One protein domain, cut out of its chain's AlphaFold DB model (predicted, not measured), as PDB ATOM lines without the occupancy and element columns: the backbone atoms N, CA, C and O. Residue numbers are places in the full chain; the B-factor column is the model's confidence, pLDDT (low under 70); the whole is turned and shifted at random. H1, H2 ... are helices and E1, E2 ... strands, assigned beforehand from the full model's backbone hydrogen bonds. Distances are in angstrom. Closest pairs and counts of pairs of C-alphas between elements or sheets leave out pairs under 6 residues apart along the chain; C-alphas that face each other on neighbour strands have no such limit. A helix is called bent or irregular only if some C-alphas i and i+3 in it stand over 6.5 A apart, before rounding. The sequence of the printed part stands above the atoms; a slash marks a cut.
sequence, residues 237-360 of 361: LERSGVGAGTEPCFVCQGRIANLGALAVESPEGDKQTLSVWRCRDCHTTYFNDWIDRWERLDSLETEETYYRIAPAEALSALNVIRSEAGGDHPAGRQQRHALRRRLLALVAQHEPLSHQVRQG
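Overview. This is residues 237 to 360 of the 361 residues of an uncharacterized protein of Chloroflexi bacterium (UniProt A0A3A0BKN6). A single twisted sheet of five antiparallel strands forms a wall, with two helices, H1 and H2, side by side over one of its faces as a helical hairpin. The other face has no named helix over it, and residues 237 to 255, before E1, are a long stretch with no named element, their C-alphas 7 to 20 A from the mean of all C-alphas. The printed part has 124 residues, with elements in the order E1 E2 E3 E4 H1 H2 E5, and the sheet order is E1 - E2 - E3 - E4 - E5. The class is mixed, helices and strands; the whole is compact and rounded, with a radius of gyration of the C-alphas of 13.7 A and spans of 38 by 32 by 29 A.

Arrangement. After residues 237 to 255, which hold no named element, come E1 (residues 256 to 265), E2 (271 to 279), E3 (285 to 292) and E4 (301 to 308), a meander, each strand the antiparallel neighbour of the one before. E1, an edge strand, bends by 70 degrees at residue 259. It forms a hairpin with E2, with N 257 and O 278 2.8 A apart. In the hairpin E2 and E3, N 273 and O 290 are 2.7 A apart; in the hairpin E3 and E4, N 291 and O 303 are 2.8 A apart. H1 (residues 311 to 322) is on the sheet at a height of 8.6 A, over E1, E2 and, only just, with 3 C-alphas, E3; this gives two layers, a helix on one face of a sheet. H2 (residues 333 to 347) is on the same face at a height of 8.4 A. H1 and H2 touch, closest at the C-alphas of Ala 317 and Leu 343, 6.3 A apart, at a shallow tilt of 5 degrees, opposite ways. H2 is irregular: C-alphas 335 and 338 are 8.1 A apart. Every O i to N i+4 pair is within hydrogen-bond range in H1, and 7 of 11 in H2. E5 (residues 352 to 359), the other edge strand, is antiparallel to E4, with N 304 and O 356 2.8 A apart; E1 and E5 are apart.

Along the chain. E1 begins at C-alpha 256 (319.705, 232.897, 200.311) and spans 24.7 A; E2 spans 25.2 A, E3 22.7 A and E4 23.9 A. H1 measures 16.2 A and H2 19.9 A. E5, 20.2 A, ends at C-alpha 359 (308.802, 251.573, 192.125).

Size, cuts and confidence. The C-alphas farthest apart, of Cys 282 and Asp 298, are 39.3 A apart. The printed part has no cut and no long link. Confidence is under 70 at residues 240 to 246, 295, 297 to 298, 325 to 328, 330 and 360.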
ATOM      1  N   LEU A 237     330.723 228.476 194.338       75.75
ATOM      2  CA  LEU A 237     331.090 229.534 195.265       75.75
ATOM      3  C   LEU A 237     329.917 230.479 195.444       75.75
ATOM      4  O   LEU A 237     329.279 230.885 194.474       75.75
ATOM      5  N   GLU A 238     329.670 230.864 196.690       77.25
ATOM      6  CA  GLU A 238     328.756 231.956 196.978       77.25
ATOM      7  C   GLU A 238     329.428 233.263 196.563       77.25
ATOM      8  O   GLU A 238     330.496 233.613 197.077       77.25
ATOM      9  N   ARG A 239     328.795 234.008 195.659       70.62
ATOM     10  CA  ARG A 239     329.238 235.350 195.293       70.62
ATOM     11  C   ARG A 239     328.688 236.353 196.305       70.62
ATOM     12  O   ARG A 239     327.484 236.445 196.538       70.62
ATOM     13  N   SER A 240     329.593 237.108 196.924       53.28
ATOM     14  CA  SER A 240     329.250 238.254 197.769       53.28
ATOM     15  C   SER A 240     328.904 239.450 196.880       53.28
ATOM     16  O   SER A 240     329.788 240.228 196.535       53.28
ATOM     17  N   GLY A 241     327.633 239.597 196.515       49.88
ATOM     18  CA  GLY A 241     327.113 240.784 195.838       49.88
ATOM     19  C   GLY A 241     325.969 241.403 196.634       49.88
ATOM     20  O   GLY A 241     325.103 240.689 197.135       49.88
ATOM     21  N   VAL A 242     325.983 242.729 196.772       44.94
ATOM     22  CA  VAL A 242     324.814 243.519 197.175       44.94
ATOM     23  C   VAL A 242     324.129 243.912 195.868       44.94
ATOM     24  O   VAL A 242     324.626 244.776 195.154       44.94
ATOM     25  N   GLY A 243     323.066 243.206 195.498       50.56
ATOM     26  CA  GLY A 243     322.366 243.407 194.230       50.56
ATOM     27  C   GLY A 243     321.566 242.165 193.858       50.56
ATOM     28  O   GLY A 243     322.108 241.063 193.885       50.56
ATOM     29  N   ALA A 244     320.291 242.381 193.547       45.34
ATOM     30  CA  ALA A 244     319.235 241.389 193.399       45.34
ATOM     31  C   ALA A 244     318.986 240.475 194.617       45.34
ATOM     32  O   ALA A 244     319.916 240.040 195.282       45.34
ATOM     33  N   GLY A 245     317.726 240.194 194.954       52.12
ATOM     34  CA  GLY A 245     317.382 239.090 195.844       52.12
ATOM     35  C   GLY A 245     317.735 239.159 197.332       52.12
ATOM     36  O   GLY A 245     318.307 238.224 197.896       52.12
ATOM     37  N   THR A 246     317.310 240.225 198.015       63.38
ATOM     38  CA  THR A 246     317.326 240.307 199.490       63.38
ATOM     39  C   THR A 246     316.220 239.487 200.161       63.38
ATOM     40  O   THR A 246     316.063 239.554 201.384       63.38
ATOM     41  N   GLU A 247     315.438 238.727 199.388       77.00
ATOM     42  CA  GLU A 247     314.322 237.968 199.930       77.00
ATOM     43  C   GLU A 247     314.804 236.883 200.901       77.00
ATOM     44  O   GLU A 247     315.774 236.166 200.630       77.00
ATOM     45  N   PRO A 248     314.139 236.729 202.058       86.69
ATOM     46  CA  PRO A 248     314.390 235.584 202.910       86.69
ATOM     47  C   PRO A 248     313.950 234.314 202.180       86.69
ATOM     48  O   PRO A 248     313.020 234.318 201.374       86.69
ATOM     49  N   CYS A 249     314.587 233.191 202.499       89.94
ATOM     50  CA  CYS A 249     314.241 231.899 201.929       89.94
ATOM     51  C   CYS A 249     312.735 231.627 202.044       89.94
ATOM     52  O   CYS A 249     312.167 231.650 203.141       89.94
ATOM     53  N   PHE A 250     312.113 231.275 200.918       90.94
ATOM     54  CA  PHE A 250     310.687 230.960 200.831       90.94
ATOM     55  C   PHE A 250     310.252 229.784 201.701       90.94
ATOM     56  O   PHE A 250     309.056 229.611 201.867       90.94
ATOM     57  N   VAL A 251     311.183 229.006 202.262       92.00
ATOM     58  CA  VAL A 251     310.902 227.889 203.176       92.00
ATOM     59  C   VAL A 251     311.134 228.306 204.616       92.00
ATOM     60  O   VAL A 251     310.184 228.505 205.357       92.00
ATOM     61  N   CYS A 252     312.396 228.466 205.008       88.44
ATOM     62  CA  CYS A 252     312.804 228.605 206.404       88.44
ATOM     63  C   CYS A 252     313.043 230.054 206.847       88.44
ATOM     64  O   CYS A 252     313.510 230.270 207.957       88.44
ATOM     65  N   GLN A 253     312.816 231.042 205.972       86.44
ATOM     66  CA  GLN A 253     313.170 232.454 206.195       86.44
ATOM     67  C   GLN A 253     314.672 232.727 206.406       86.44
ATOM     68  O   GLN A 253     315.070 233.854 206.691       86.44
ATOM     69  N   GLY A 254     315.510 231.709 206.213       84.94
ATOM     70  CA  GLY A 254     316.961 231.810 206.232       84.94
ATOM     71  C   GLY A 254     317.532 232.639 205.086       84.94
ATOM     72  O   GLY A 254     316.826 233.055 204.165       84.94
ATOM     73  N   ARG A 255     318.848 232.847 205.096       85.31
ATOM     74  CA  ARG A 255     319.517 233.634 204.052       85.31
ATOM     75  C   ARG A 255     319.684 232.814 202.772       85.31
ATOM     76  O   ARG A 255     320.168 231.680 202.813       85.31
ATOM     77  N   ILE A 256     319.330 233.406 201.633       88.12
ATOM     78  CA  ILE A 256     319.705 232.897 200.311       88.12
ATOM     79  C   ILE A 256     321.011 233.553 199.847       88.12
ATOM     80  O   ILE A 256     321.284 234.715 200.150       88.12
ATOM     81  N   ALA A 257     321.850 232.780 199.169       86.94
ATOM     82  CA  ALA A 257     323.136 233.201 198.635       86.94
ATOM     83  C   ALA A 257     323.146 233.049 197.111       86.94
ATOM     84  O   ALA A 257     322.655 232.048 196.586       86.94
ATOM     85  N   ASN A 258     323.710 234.039 196.421       88.75
ATOM     86  CA  ASN A 258     323.870 234.029 194.973       88.75
ATOM     87  C   ASN A 258     325.024 233.090 194.594       88.75
ATOM     88  O   ASN A 258     326.124 233.201 195.139       88.75
ATOM     89  N   LEU A 259     324.772 232.159 193.678       88.62
ATOM     90  CA  LEU A 259     325.758 231.200 193.168       88.62
ATOM     91  C   LEU A 259     326.323 231.608 191.795       88.62
ATOM     92  O   LEU A 259     327.370 231.112 191.378       88.62
ATOM     93  N   GLY A 260     325.636 232.508 191.094       88.94
ATOM     94  CA  GLY A 260     325.999 233.029 189.783       88.94
ATOM     95  C   GLY A 260     324.898 233.928 189.223       88.94
ATOM     96  O   GLY A 260     323.712 233.677 189.444       88.94
ATOM     97  N   ALA A 261     325.296 234.956 188.475       90.62
ATOM     98  CA  ALA A 261     324.395 235.874 187.793       90.62
ATOM     99  C   ALA A 261     324.921 236.221 186.395       90.62
ATOM    100  O   ALA A 261     326.133 236.285 186.188       90.62
ATOM    101  N   LEU A 262     323.998 236.458 185.466       90.50
ATOM    102  CA  LEU A 262     324.259 236.916 184.108       90.50
ATOM    103  C   LEU A 262     323.449 238.184 183.834       90.50
ATOM    104  O   LEU A 262     322.219 238.159 183.904       90.50
ATOM    105  N   ALA A 263     324.139 239.271 183.496       91.38
ATOM    106  CA  ALA A 263     323.510 240.491 183.007       91.38
ATOM    107  C   ALA A 263     323.274 240.382 181.492       91.38
ATOM    108  O   ALA A 263     324.209 240.155 180.715       91.38
ATOM    109  N   VAL A 264     322.026 240.552 181.069       91.75
ATOM    110  CA  VAL A 264     321.561 240.507 179.677       91.75
ATOM    111  C   VAL A 264     320.655 241.706 179.390       91.75
ATOM    112  O   VAL A 264     320.271 242.438 180.299       91.75
ATOM    113  N   GLU A 265     320.339 241.928 178.119       92.06
ATOM    114  CA  GLU A 265     319.338 242.917 177.712       92.06
ATOM    115  C   GLU A 265     317.988 242.236 177.445       92.06
ATOM    116  O   GLU A 265     317.938 241.176 176.803       92.06
ATOM    117  N   SER A 266     316.904 242.821 177.959       91.81
ATOM    118  CA  SER A 266     315.535 242.398 177.659       91.81
ATOM    119  C   SER A 266     315.141 242.781 176.217       91.81
ATOM    120  O   SER A 266     315.830 243.577 175.578       91.81
ATOM    121  N   PRO A 267     314.040 242.240 175.659       89.38
ATOM    122  CA  PRO A 267     313.526 242.642 174.347       89.38
ATOM    123  C   PRO A 267     313.185 244.134 174.264       89.38
ATOM    124  O   PRO A 267     313.247 244.721 173.189       89.38
ATOM    125  N   GLU A 268     312.834 244.735 175.398       88.50
ATOM    126  CA  GLU A 268     312.493 246.148 175.548       88.50
ATOM    127  C   GLU A 268     313.728 247.047 175.733       88.50
ATOM    128  O   GLU A 268     313.579 248.266 175.810       88.50
ATOM    129  N   GLY A 269     314.936 246.472 175.789       88.00
ATOM    130  CA  GLY A 269     316.187 247.201 176.014       88.00
ATOM    131  C   GLY A 269     316.560 247.380 177.489       88.00
ATOM    132  O   GLY A 269     317.565 248.024 177.779       88.00
ATOM    133  N   ASP A 270     315.782 246.814 178.417       90.31
ATOM    134  CA  ASP A 270     316.011 246.948 179.856       90.31
ATOM    135  C   ASP A 270     317.149 246.020 180.321       90.31
ATOM    136  O   ASP A 270     317.379 244.934 179.771       90.31
ATOM    137  N   LYS A 271     317.870 246.415 181.375       90.31
ATOM    138  CA  LYS A 271     318.890 245.551 181.977       90.31
ATOM    139  C   LYS A 271     318.207 244.434 182.764       90.31
ATOM    140  O   LYS A 271     317.566 244.672 183.781       90.31
ATOM    141  N   GLN A 272     318.415 243.195 182.340       92.06
ATOM    142  CA  GLN A 272     317.895 242.002 182.999       92.06
ATOM    143  C   GLN A 272     319.041 241.211 183.638       92.06
ATOM    144  O   GLN A 272     320.073 240.971 183.017       92.06
ATOM    145  N   THR A 273     318.876 240.800 184.889       92.38
ATOM    146  CA  THR A 273     319.822 239.969 185.634       92.38
ATOM    147  C   THR A 273     319.179 238.620 185.922       92.38
ATOM    148  O   THR A 273     318.233 238.521 186.698       92.38
ATOM    149  N   LEU A 274     319.721 237.571 185.310       94.00
ATOM    150  CA  LEU A 274     319.293 236.189 185.515       94.00
ATOM    151  C   LEU A 274     320.255 235.516 186.485       94.00
ATOM    152  O   LEU A 274     321.464 235.519 186.249       94.00
ATOM    153  N   SER A 275     319.758 234.959 187.588       93.00
ATOM    154  CA  SER A 275     320.639 234.479 188.657       93.00
ATOM    155  C   SER A 275     320.153 233.217 189.362       93.00
ATOM    156  O   SER A 275     318.959 232.946 189.471       93.00
ATOM    157  N   VAL A 276     321.112 232.430 189.856       93.81
ATOM    158  CA  VAL A 276     320.866 231.202 190.620       93.81
ATOM    159  C   VAL A 276     321.178 231.460 192.085       93.81
ATOM    160  O   VAL A 276     322.273 231.896 192.438       93.81
ATOM    161  N   TRP A 277     320.223 231.136 192.949       93.44
ATOM    162  CA  TRP A 277     320.303 231.355 194.385       93.44
ATOM    163  C   TRP A 277     320.102 230.066 195.155       93.44
ATOM    164  O   TRP A 277     319.438 229.133 194.700       93.44
ATOM    165  N   ARG A 278     320.638 230.023 196.371       92.19
ATOM    166  CA  ARG A 278     320.460 228.880 197.256       92.19
ATOM    167  C   ARG A 278     320.374 229.284 198.714       92.19
ATOM    168  O   ARG A 278     321.178 230.075 199.192       92.19
ATOM    169  N   CYS A 279     319.414 228.716 199.435       91.06
ATOM    170  CA  CYS A 279     319.324 228.897 200.880       91.06
ATOM    171  C   CYS A 279     320.484 228.199 201.601       91.06
ATOM    172  O   CYS A 279     320.787 227.049 201.299       91.06
ATOM    173  N   ARG A 280     321.083 228.867 202.590       86.69
ATOM    174  CA  ARG A 280     322.163 228.294 203.407       86.69
ATOM    175  C   ARG A 280     321.701 227.231 204.402       86.69
ATOM    176  O   ARG A 280     322.506 226.388 204.776       86.69
ATOM    177  N   ASP A 281     320.428 227.263 204.793       87.25
ATOM    178  CA  ASP A 281     319.922 226.434 205.894       87.25
ATOM    179  C   ASP A 281     319.134 225.225 205.379       87.25
ATOM    180  O   ASP A 281     319.436 224.084 205.717       87.25
ATOM    181  N   CYS A 282     318.141 225.452 204.509       91.25
ATOM    182  CA  CYS A 282     317.329 224.370 203.932       91.25
ATOM    183  C   CYS A 282     317.820 223.897 202.557       91.25
ATOM    184  O   CYS A 282     317.274 222.938 202.008       91.25
ATOM    185  N   HIS A 283     318.828 224.570 201.990       92.94
ATOM    186  CA  HIS A 283     319.472 224.200 200.729       92.94
ATOM    187  C   HIS A 283     318.575 224.202 199.474       92.94
ATOM    188  O   HIS A 283     319.007 223.769 198.403       92.94
ATOM    189  N   THR A 284     317.362 224.756 199.574       94.56
ATOM    190  CA  THR A 284     316.472 225.016 198.432       94.56
ATOM    191  C   THR A 284     317.159 225.929 197.412       94.56
ATOM    192  O   THR A 284     317.733 226.954 197.790       94.56
ATOM    193  N   THR A 285     317.100 225.553 196.132       95.06
ATOM    194  CA  THR A 285     317.661 226.291 194.990       95.06
ATOM    195  C   THR A 285     316.578 227.062 194.242       95.06
ATOM    196  O   THR A 285     315.494 226.529 193.990       95.06
ATOM    197  N   TYR A 286     316.893 228.296 193.864       95.50
ATOM    198  CA  TYR A 286     315.993 229.224 193.193       95.50
ATOM    199  C   TYR A 286     316.645 229.801 191.939       95.50
ATOM    200  O   TYR A 286     317.863 229.971 191.888       95.50
ATOM    201  N   PHE A 287     315.814 230.131 190.960       96.00
ATOM    202  CA  PHE A 287     316.167 231.005 189.850       96.00
ATOM    203  C   PHE A 287     315.482 232.349 190.070       96.00
ATOM    204  O   PHE A 287     314.327 232.389 190.494       96.00
ATOM    205  N   ASN A 288     316.193 233.432 189.805       95.06
ATOM    206  CA  ASN A 288     315.689 234.788 189.919       95.06
ATOM    207  C   ASN A 288     315.828 235.480 188.565       95.06
ATOM    208  O   ASN A 288     316.903 235.461 187.957       95.06
ATOM    209  N   ASP A 289     314.715 236.052 188.125       94.56
ATOM    210  CA  ASP A 289     314.611 236.908 186.959       94.56
ATOM    211  C   ASP A 289     314.332 238.338 187.432       94.56
ATOM    212  O   ASP A 289     313.235 238.632 187.911       94.56
ATOM    213  N   TRP A 290     315.348 239.196 187.360       92.50
ATOM    214  CA  TRP A 290     315.283 240.592 187.781       92.50
ATOM    215  C   TRP A 290     315.424 241.509 186.573       92.50
ATOM    216  O   TRP A 290     316.391 241.385 185.825       92.50
ATOM    217  N   ILE A 291     314.547 242.495 186.419       91.25
ATOM    218  CA  ILE A 291     314.604 243.510 185.364       91.25
ATOM    219  C   ILE A 291     314.683 244.903 185.996       91.25
ATOM    220  O   ILE A 291     313.798 245.317 186.741       91.25
ATOM    221  N   ASP A 292     315.743 245.635 185.664       88.19
ATOM    222  CA  ASP A 292     315.924 247.057 185.941       88.19
ATOM    223  C   ASP A 292     315.299 247.864 184.786       88.19
ATOM    224  O   ASP A 292     315.932 248.058 183.747       88.19
ATOM    225  N   ARG A 293     314.058 248.343 184.951       85.31
ATOM    226  CA  ARG A 293     313.304 249.058 183.896       85.31
ATOM    227  C   ARG A 293     313.628 250.552 183.804       85.31
ATOM    228  O   ARG A 293     313.139 251.254 182.918       85.31
ATOM    229  N   TRP A 294     314.442 251.049 184.730       75.12
ATOM    230  CA  TRP A 294     314.798 252.463 184.816       75.12
ATOM    231  C   TRP A 294     315.712 252.941 183.681       75.12
ATOM    232  O   TRP A 294     315.839 254.138 183.461       75.12
ATOM    233  N   GLU A 295     316.366 252.033 182.948       69.50
ATOM    234  CA  GLU A 295     317.194 252.435 181.802       69.50
ATOM    235  C   GLU A 295     316.340 253.000 180.650       69.50
ATOM    236  O   GLU A 295     316.823 253.821 179.871       69.50
ATOM    237  N   ARG A 296     315.066 252.595 180.560       72.94
ATOM    238  CA  ARG A 296     314.102 253.076 179.559       72.94
ATOM    239  C   ARG A 296     313.060 254.024 180.140       72.94
ATOM    240  O   ARG A 296     312.639 254.965 179.470       72.94
ATOM    241  N   LEU A 297     312.561 253.717 181.332       63.25
ATOM    242  CA  LEU A 297     311.593 254.546 182.033       63.25
ATOM    243  C   LEU A 297     312.390 255.502 182.918       63.25
ATOM    244  O   LEU A 297     313.133 255.024 183.761       63.25
ATOM    245  N   ASP A 298     312.202 256.820 182.827       69.69
ATOM    246  CA  ASP A 298     312.790 257.798 183.772       69.69
ATOM    247  C   ASP A 298     312.250 257.641 185.230       69.69
ATOM    248  O   ASP A 298     312.186 258.587 186.012       69.69
ATOM    249  N   SER A 299     311.820 256.434 185.605       75.06
ATOM    250  CA  SER A 299     311.342 255.983 186.905       75.06
ATOM    251  C   SER A 299     312.154 254.766 187.351       75.06
ATOM    252  O   SER A 299     312.365 253.849 186.557       75.06
ATOM    253  N   LEU A 300     312.537 254.708 188.629       80.50
ATOM    254  CA  LEU A 300     313.296 253.607 189.241       80.50
ATOM    255  C   LEU A 300     312.467 252.313 189.405       80.50
ATOM    256  O   LEU A 300     312.377 251.759 190.496       80.50
ATOM    257  N   GLU A 301     311.810 251.839 188.349       88.25
ATOM    258  CA  GLU A 301     311.005 250.619 188.377       88.25
ATOM    259  C   GLU A 301     311.893 249.373 188.245       88.25
ATOM    260  O   GLU A 301     312.750 249.281 187.364       88.25
ATOM    261  N   THR A 302     311.664 248.396 189.120       88.62
ATOM    262  CA  THR A 302     312.281 247.069 189.066       88.62
ATOM    263  C   THR A 302     311.203 245.996 189.093       88.62
ATOM    264  O   THR A 302     310.269 246.082 189.893       88.62
ATOM    265  N   GLU A 303     311.360 244.962 188.281       91.12
ATOM    266  CA  GLU A 303     310.516 243.769 188.280       91.12
ATOM    267  C   GLU A 303     311.349 242.561 188.709       91.12
ATOM    268  O   GLU A 303     312.464 242.377 188.234       91.12
ATOM    269  N   GLU A 304     310.832 241.746 189.621       91.31
ATOM    270  CA  GLU A 304     311.538 240.590 190.166       91.31
ATOM    271  C   GLU A 304     310.599 239.385 190.240       91.31
ATOM    272  O   GLU A 304     309.524 239.455 190.842       91.31
ATOM    273  N   THR A 305     311.020 238.265 189.652       94.62
ATOM    274  CA  THR A 305     310.295 236.992 189.702       94.62
ATOM    275  C   THR A 305     311.204 235.871 190.193       94.62
ATOM    276  O   THR A 305     312.305 235.663 189.678       94.62
ATOM    277  N   TYR A 306     310.729 235.110 191.178       94.50
ATOM    278  CA  TYR A 306     311.429 233.939 191.700       94.50
ATOM    279  C   TYR A 306     310.776 232.643 191.264       94.50
ATOM    280  O   TYR A 306     309.565 232.470 191.375       94.50
ATOM    281  N   TYR A 307     311.609 231.676 190.896       95.94
ATOM    282  CA  TYR A 307     311.198 230.327 190.543       95.94
ATOM    283  C   TYR A 307     311.925 229.310 191.407       95.94
ATOM    284  O   TYR A 307     313.107 229.449 191.738       95.94
ATOM    285  N   ARG A 308     311.225 228.229 191.737       95.38
ATOM    286  CA  ARG A 308     311.837 227.044 192.329       95.38
ATOM    287  C   ARG A 308     312.371 226.142 191.217       95.38
ATOM    288  O   ARG A 308     311.584 225.656 190.412       95.38
ATOM    289  N   ILE A 309     313.680 225.882 191.208       96.19
ATOM    290  CA  ILE A 309     314.345 225.009 190.221       96.19
ATOM    291  C   ILE A 309     315.027 223.811 190.887       96.19
ATOM    292  O   ILE A 309     315.540 223.933 192.001       96.19
ATOM    293  N   ALA A 310     315.067 222.655 190.229       95.44
ATOM    294  CA  ALA A 310     315.790 221.480 190.710       95.44
ATOM    295  C   ALA A 310     317.319 221.711 190.714       95.44
ATOM    296  O   ALA A 310     317.830 222.516 189.935       95.44
ATOM    297  N   PRO A 311     318.098 220.987 191.543       94.50
ATOM    298  CA  PRO A 311     319.559 221.108 191.561       94.50
ATOM    299  C   PRO A 311     320.243 220.884 190.209       94.50
ATOM    300  O   PRO A 311     321.213 221.569 189.904       94.50
ATOM    301  N   ALA A 312     319.741 219.959 189.384       92.69
ATOM    302  CA  ALA A 312     320.289 219.714 188.047       92.69
ATOM    303  C   ALA A 312     320.041 220.887 187.084       92.69
ATOM    304  O   ALA A 312     320.926 221.242 186.310       92.69
ATOM    305  N   GLU A 313     318.893 221.557 187.190       93.94
ATOM    306  CA  GLU A 313     318.623 222.784 186.431       93.94
ATOM    307  C   GLU A 313     319.509 223.930 186.912       93.94
ATOM    308  O   GLU A 313     320.048 224.673 186.097       93.94
ATOM    309  N   ALA A 314     319.719 224.035 188.229       93.88
ATOM    310  CA  ALA A 314     320.630 225.017 188.806       93.88
ATOM    311  C   ALA A 314     322.059 224.825 188.283       93.88
ATOM    312  O   ALA A 314     322.709 225.808 187.937       93.88
ATOM    313  N   LEU A 315     322.530 223.579 188.166       91.38
ATOM    314  CA  LEU A 315     323.832 223.283 187.568       91.38
ATOM    315  C   LEU A 315     323.881 223.689 186.090       91.38
ATOM    316  O   LEU A 315     324.819 224.364 185.678       91.38
ATOM    317  N   SER A 316     322.850 223.341 185.312       90.00
ATOM    318  CA  SER A 316     322.742 223.732 183.900       90.00
ATOM    319  C   SER A 316     322.795 225.254 183.724       90.00
ATOM    320  O   SER A 316     323.582 225.761 182.923       90.00
ATOM    321  N   ALA A 317     322.028 225.997 184.528       91.25
ATOM    322  CA  ALA A 317     322.031 227.456 184.520       91.25
ATOM    323  C   ALA A 317     323.396 228.032 184.926       91.25
ATOM    324  O   ALA A 317     323.910 228.925 184.256       91.25
ATOM    325  N   LEU A 318     324.025 227.501 185.981       90.12
ATOM    326  CA  LEU A 318     325.353 227.939 186.418       90.12
ATOM    327  C   LEU A 318     326.424 227.701 185.351       90.12
ATOM    328  O   LEU A 318     327.284 228.561 185.175       90.12
ATOM    329  N   ASN A 319     326.359 226.592 184.615       87.88
ATOM    330  CA  ASN A 319     327.288 226.316 183.520       87.88
ATOM    331  C   ASN A 319     327.131 227.331 182.377       87.88
ATOM    332  O   ASN A 319     328.132 227.830 181.874       87.88
ATOM    333  N   VAL A 320     325.894 227.714 182.032       87.44
ATOM    334  CA  VAL A 320     325.625 228.795 181.058       87.44
ATOM    335  C   VAL A 320     326.153 230.141 181.550       87.44
ATOM    336  O   VAL A 320     326.730 230.902 180.785       87.44
ATOM    337  N   ILE A 321     325.970 230.455 182.832       88.25
ATOM    338  CA  ILE A 321     326.447 231.718 183.410       88.25
ATOM    339  C   ILE A 321     327.984 231.778 183.401       88.25
ATOM    340  O   ILE A 321     328.562 232.831 183.152       88.25
ATOM    341  N   ARG A 322     328.652 230.654 183.685       83.38
ATOM    342  CA  ARG A 322     330.118 230.563 183.765       83.38
ATOM    343  C   ARG A 322     330.809 230.550 182.407       83.38
ATOM    344  O   ARG A 322     331.972 230.939 182.354       83.38
ATOM    345  N   SER A 323     330.130 230.124 181.339       80.62
ATOM    346  CA  SER A 323     330.713 230.150 179.991       80.62
ATOM    347  C   SER A 323     330.957 231.573 179.479       80.62
ATOM    348  O   SER A 323     331.738 231.752 178.551       80.62
ATOM    349  N   GLU A 324     330.338 232.589 180.091       78.88
ATOM    350  CA  GLU A 324     330.515 233.991 179.718       78.88
ATOM    351  C   GLU A 324     331.575 234.711 180.554       78.88
ATOM    352  O   GLU A 324     331.438 234.906 181.769       78.88
ATOM    353  N   ALA A 325     332.606 235.213 179.872       67.31
ATOM    354  CA  ALA A 325     333.588 236.104 180.474       67.31
ATOM    355  C   ALA A 325     332.910 237.399 180.970       67.31
ATOM    356  O   ALA A 325     332.232 238.102 180.218       67.31
ATOM    357  N   GLY A 326     333.089 237.717 182.257       63.78
ATOM    358  CA  GLY A 326     332.479 238.895 182.883       63.78
ATOM    359  C   GLY A 326     330.955 238.808 183.032       63.78
ATOM    360  O   GLY A 326     330.299 239.839 182.942       63.78
ATOM    361  N   GLY A 327     330.391 237.606 183.215       66.88
ATOM    362  CA  GLY A 327     328.944 237.328 183.196       66.88
ATOM    363  C   GLY A 327     328.022 238.329 183.915       66.88
ATOM    364  O   GLY A 327     327.007 238.732 183.351       66.88
ATOM    365  N   ASP A 328     328.367 238.793 185.116       65.56
ATOM    366  CA  ASP A 328     327.594 239.780 185.891       65.56
ATOM    367  C   ASP A 328     327.855 241.241 185.484       65.56
ATOM    368  O   ASP A 328     327.079 242.136 185.823       65.56
ATOM    369  N   HIS A 329     328.917 241.496 184.722       72.12
ATOM    370  CA  HIS A 329     329.230 242.820 184.212       72.12
ATOM    371  C   HIS A 329     328.250 243.205 183.083       72.12
ATOM    372  O   HIS A 329     327.995 242.395 182.183       72.12
ATOM    373  N   PRO A 330     327.722 244.446 183.075       69.44
ATOM    374  CA  PRO A 330     326.749 244.889 182.072       69.44
ATOM    375  C   PRO A 330     327.346 245.046 180.664       69.44
ATOM    376  O   PRO A 330     326.607 245.103 179.681       69.44
ATOM    377  N   ALA A 331     328.674 245.115 180.541       76.75
ATOM    378  CA  ALA A 331     329.336 245.189 179.238       76.75
ATOM    379  C   ALA A 331     329.030 243.946 178.387       76.75
ATOM    380  O   ALA A 331     329.124 242.817 178.864       76.75
ATOM    381  N   GLY A 332     328.674 244.162 177.119       77.44
ATOM    382  CA  GLY A 332     328.361 243.082 176.181       77.44
ATOM    383  C   GLY A 332     326.983 242.439 176.372       77.44
ATOM    384  O   GLY A 332     326.675 241.486 175.663       77.44
ATOM    385  N   ARG A 333     326.119 242.954 177.264       82.00
ATOM    386  CA  ARG A 333     324.780 242.384 177.532       82.00
ATOM    387  C   ARG A 333     323.893 242.217 176.287       82.00
ATOM    388  O   ARG A 333     323.143 241.248 176.206       82.00
ATOM    389  N   GLN A 334     324.042 243.102 175.300       83.25
ATOM    390  CA  GLN A 334     323.345 243.065 174.003       83.25
ATOM    391  C   GLN A 334     323.730 241.855 173.150       83.25
ATOM    392  O   GLN A 334     322.964 241.387 172.322       83.25
ATOM    393  N   GLN A 335     324.921 241.298 173.355       85.25
ATOM    394  CA  GLN A 335     325.409 240.169 172.564       85.25
ATOM    395  C   GLN A 335     324.933 238.822 173.140       85.25
ATOM    396  O   GLN A 335     325.099 237.778 172.516       85.25
ATOM    397  N   ARG A 336     324.284 238.830 174.316       88.56
ATOM    398  CA  ARG A 336     323.950 237.633 175.111       88.56
ATOM    399  C   ARG A 336     322.520 237.112 174.900       88.56
ATOM    400  O   ARG A 336     322.019 236.326 175.705       88.56
ATOM    401  N   HIS A 337     321.839 237.500 173.817       88.69
ATOM    402  CA  HIS A 337     320.436 237.122 173.579       88.69
ATOM    403  C   HIS A 337     320.198 235.603 173.510       88.69
ATOM    404  O   HIS A 337     319.173 235.118 173.992       88.69
ATOM    405  N   ALA A 338     321.133 234.836 172.939       88.38
ATOM    406  CA  ALA A 338     321.016 233.377 172.876       88.38
ATOM    407  C   ALA A 338     321.021 232.742 174.279       88.38
ATOM    408  O   ALA A 338     320.201 231.873 174.576       88.38
ATOM    409  N   LEU A 339     321.887 233.235 175.166       90.06
ATOM    410  CA  LEU A 339     322.010 232.766 176.548       90.06
ATOM    411  C   LEU A 339     320.794 233.153 177.375       90.06
ATOM    412  O   LEU A 339     320.268 232.326 178.114       90.06
ATOM    413  N   ARG A 340     320.297 234.382 177.182       93.31
ATOM    414  CA  ARG A 340     319.028 234.835 177.756       93.31
ATOM    415  C   ARG A 340     317.898 233.872 177.400       93.31
ATOM    416  O   ARG A 340     317.223 233.380 178.299       93.31
ATOM    417  N   ARG A 341     317.701 233.577 176.107       92.88
ATOM    418  CA  ARG A 341     316.652 232.642 175.659       92.88
ATOM    419  C   ARG A 341     316.815 231.272 176.302       92.88
ATOM    420  O   ARG A 341     315.835 230.707 176.772       92.88
ATOM    421  N   ARG A 342     318.046 230.762 176.364       90.69
ATOM    422  CA  ARG A 342     318.341 229.459 176.961       90.69
ATOM    423  C   ARG A 342     318.034 229.411 178.461       90.69
ATOM    424  O   ARG A 342     317.441 228.441 178.914       90.69
ATOM    425  N   LEU A 343     318.399 230.443 179.222       93.00
ATOM    426  CA  LEU A 343     318.101 230.520 180.655       93.00
ATOM    427  C   LEU A 343     316.602 230.699 180.925       93.00
ATOM    428  O   LEU A 343     316.065 230.032 181.802       93.00
ATOM    429  N   LEU A 344     315.909 231.537 180.152       94.62
ATOM    430  CA  LEU A 344     314.459 231.711 180.293       94.62
ATOM    431  C   LEU A 344     313.677 230.459 179.876       94.62
ATOM    432  O   LEU A 344     312.660 230.147 180.487       94.62
ATOM    433  N   ALA A 345     314.170 229.697 178.896       92.12
ATOM    434  CA  ALA A 345     313.572 228.420 178.513       92.12
ATOM    435  C   ALA A 345     313.592 227.391 179.658       92.12
ATOM    436  O   ALA A 345     312.656 226.604 179.758       92.12
ATOM    437  N   LEU A 346     314.600 227.428 180.547       89.31
ATOM    438  CA  LEU A 346     314.640 226.558 181.731       89.31
ATOM    439  C   LEU A 346     313.446 226.805 182.654       89.31
ATOM    440  O   LEU A 346     312.895 225.860 183.196       89.31
ATOM    441  N   VAL A 347     313.034 228.064 182.821       91.44
ATOM    442  CA  VAL A 347     311.961 228.441 183.753       91.44
ATOM    443  C   VAL A 347     310.606 228.659 183.085       91.44
ATOM    444  O   VAL A 347     309.625 228.903 183.777       91.44
ATOM    445  N   ALA A 348     310.502 228.505 181.763       90.56
ATOM    446  CA  ALA A 348     309.263 228.746 181.019       90.56
ATOM    447  C   ALA A 348     308.083 227.866 181.480       90.56
ATOM    448  O   ALA A 348     306.930 228.270 181.370       90.56
ATOM    449  N   GLN A 349     308.367 226.669 182.001       86.75
ATOM    450  CA  GLN A 349     307.361 225.736 182.527       86.75
ATOM    451  C   GLN A 349     307.202 225.819 184.054       86.75
ATOM    452  O   GLN A 349     306.419 225.070 184.638       86.75
ATOM    453  N   HIS A 350     307.951 226.702 184.718       92.38
ATOM    454  CA  HIS A 350     307.932 226.828 186.169       92.38
ATOM    455  C   HIS A 350     306.858 227.822 186.601       92.38
ATOM    456  O   HIS A 350     306.744 228.923 186.073       92.38
ATOM    457  N   GLU A 351     306.102 227.449 187.629       91.56
ATOM    458  CA  GLU A 351     305.209 228.378 188.314       91.56
ATOM    459  C   GLU A 351     306.040 229.372 189.155       91.56
ATOM    460  O   GLU A 351     306.895 228.931 189.940       91.56
ATOM    461  N   PRO A 352     305.812 230.694 189.030       93.56
ATOM    462  CA  PRO A 352     306.457 231.682 189.888       93.56
ATOM    463  C   PRO A 352     306.119 231.468 191.371       93.56
ATOM    464  O   PRO A 352     304.957 231.329 191.748       93.56
ATOM    465  N   LEU A 353     307.134 231.497 192.238       91.25
ATOM    466  CA  LEU A 353     306.955 231.549 193.693       91.25
ATOM    467  C   LEU A 353     306.542 232.944 194.168       91.25
ATOM    468  O   LEU A 353     305.748 233.080 195.100       91.25
ATOM    469  N   SER A 354     307.118 233.970 193.550       90.38
ATOM    470  CA  SER A 354     306.776 235.371 193.755       90.38
ATOM    471  C   SER A 354     307.008 236.144 192.466       90.38
ATOM    472  O   SER A 354     307.866 235.784 191.661       90.38
ATOM    473  N   HIS A 355     306.226 237.201 192.294       92.25
ATOM    474  CA  HIS A 355     306.394 238.210 191.263       92.25
ATOM    475  C   HIS A 355     306.132 239.558 191.928       92.25
ATOM    476  O   HIS A 355     305.109 239.727 192.599       92.25
ATOM    477  N   GLN A 356     307.053 240.502 191.778       89.62
ATOM    478  CA  GLN A 356     306.948 241.826 192.375       89.62
ATOM    479  C   GLN A 356     307.391 242.890 191.382       89.62
ATOM    480  O   GLN A 356     308.452 242.780 190.781       89.62
ATOM    481  N   VAL A 357     306.608 243.962 191.288       89.56
ATOM    482  CA  VAL A 357     307.015 245.205 190.636       89.56
ATOM    483  C   VAL A 357     307.167 246.249 191.732       89.56
ATOM    484  O   VAL A 357     306.233 246.502 192.496       89.56
ATOM    485  N   ARG A 358     308.365 246.818 191.854       86.00
ATOM    486  CA  ARG A 358     308.685 247.853 192.839       86.00
ATOM    487  C   ARG A 358     309.018 249.138 192.106       86.00
ATOM    488  O   ARG A 358     309.823 249.137 191.184       86.00
ATOM    489  N   GLN A 359     308.425 250.235 192.555       82.94
ATOM    490  CA  GLN A 359     308.802 251.573 192.125       82.94
ATOM    491  C   GLN A 359     309.749 252.155 193.172       82.94
ATOM    492  O   GLN A 359     309.376 252.329 194.336       82.94
ATOM    493  N   GLY A 360     310.994 252.396 192.774       69.19
ATOM    494  CA  GLY A 360     311.944 253.182 193.544       69.19
ATOM    495  C   GLY A 360     311.421 254.607 193.680       69.19
ATOM    496  O   GLY A 360     310.914 255.180 192.715       69.19
TER     497      GLY A 360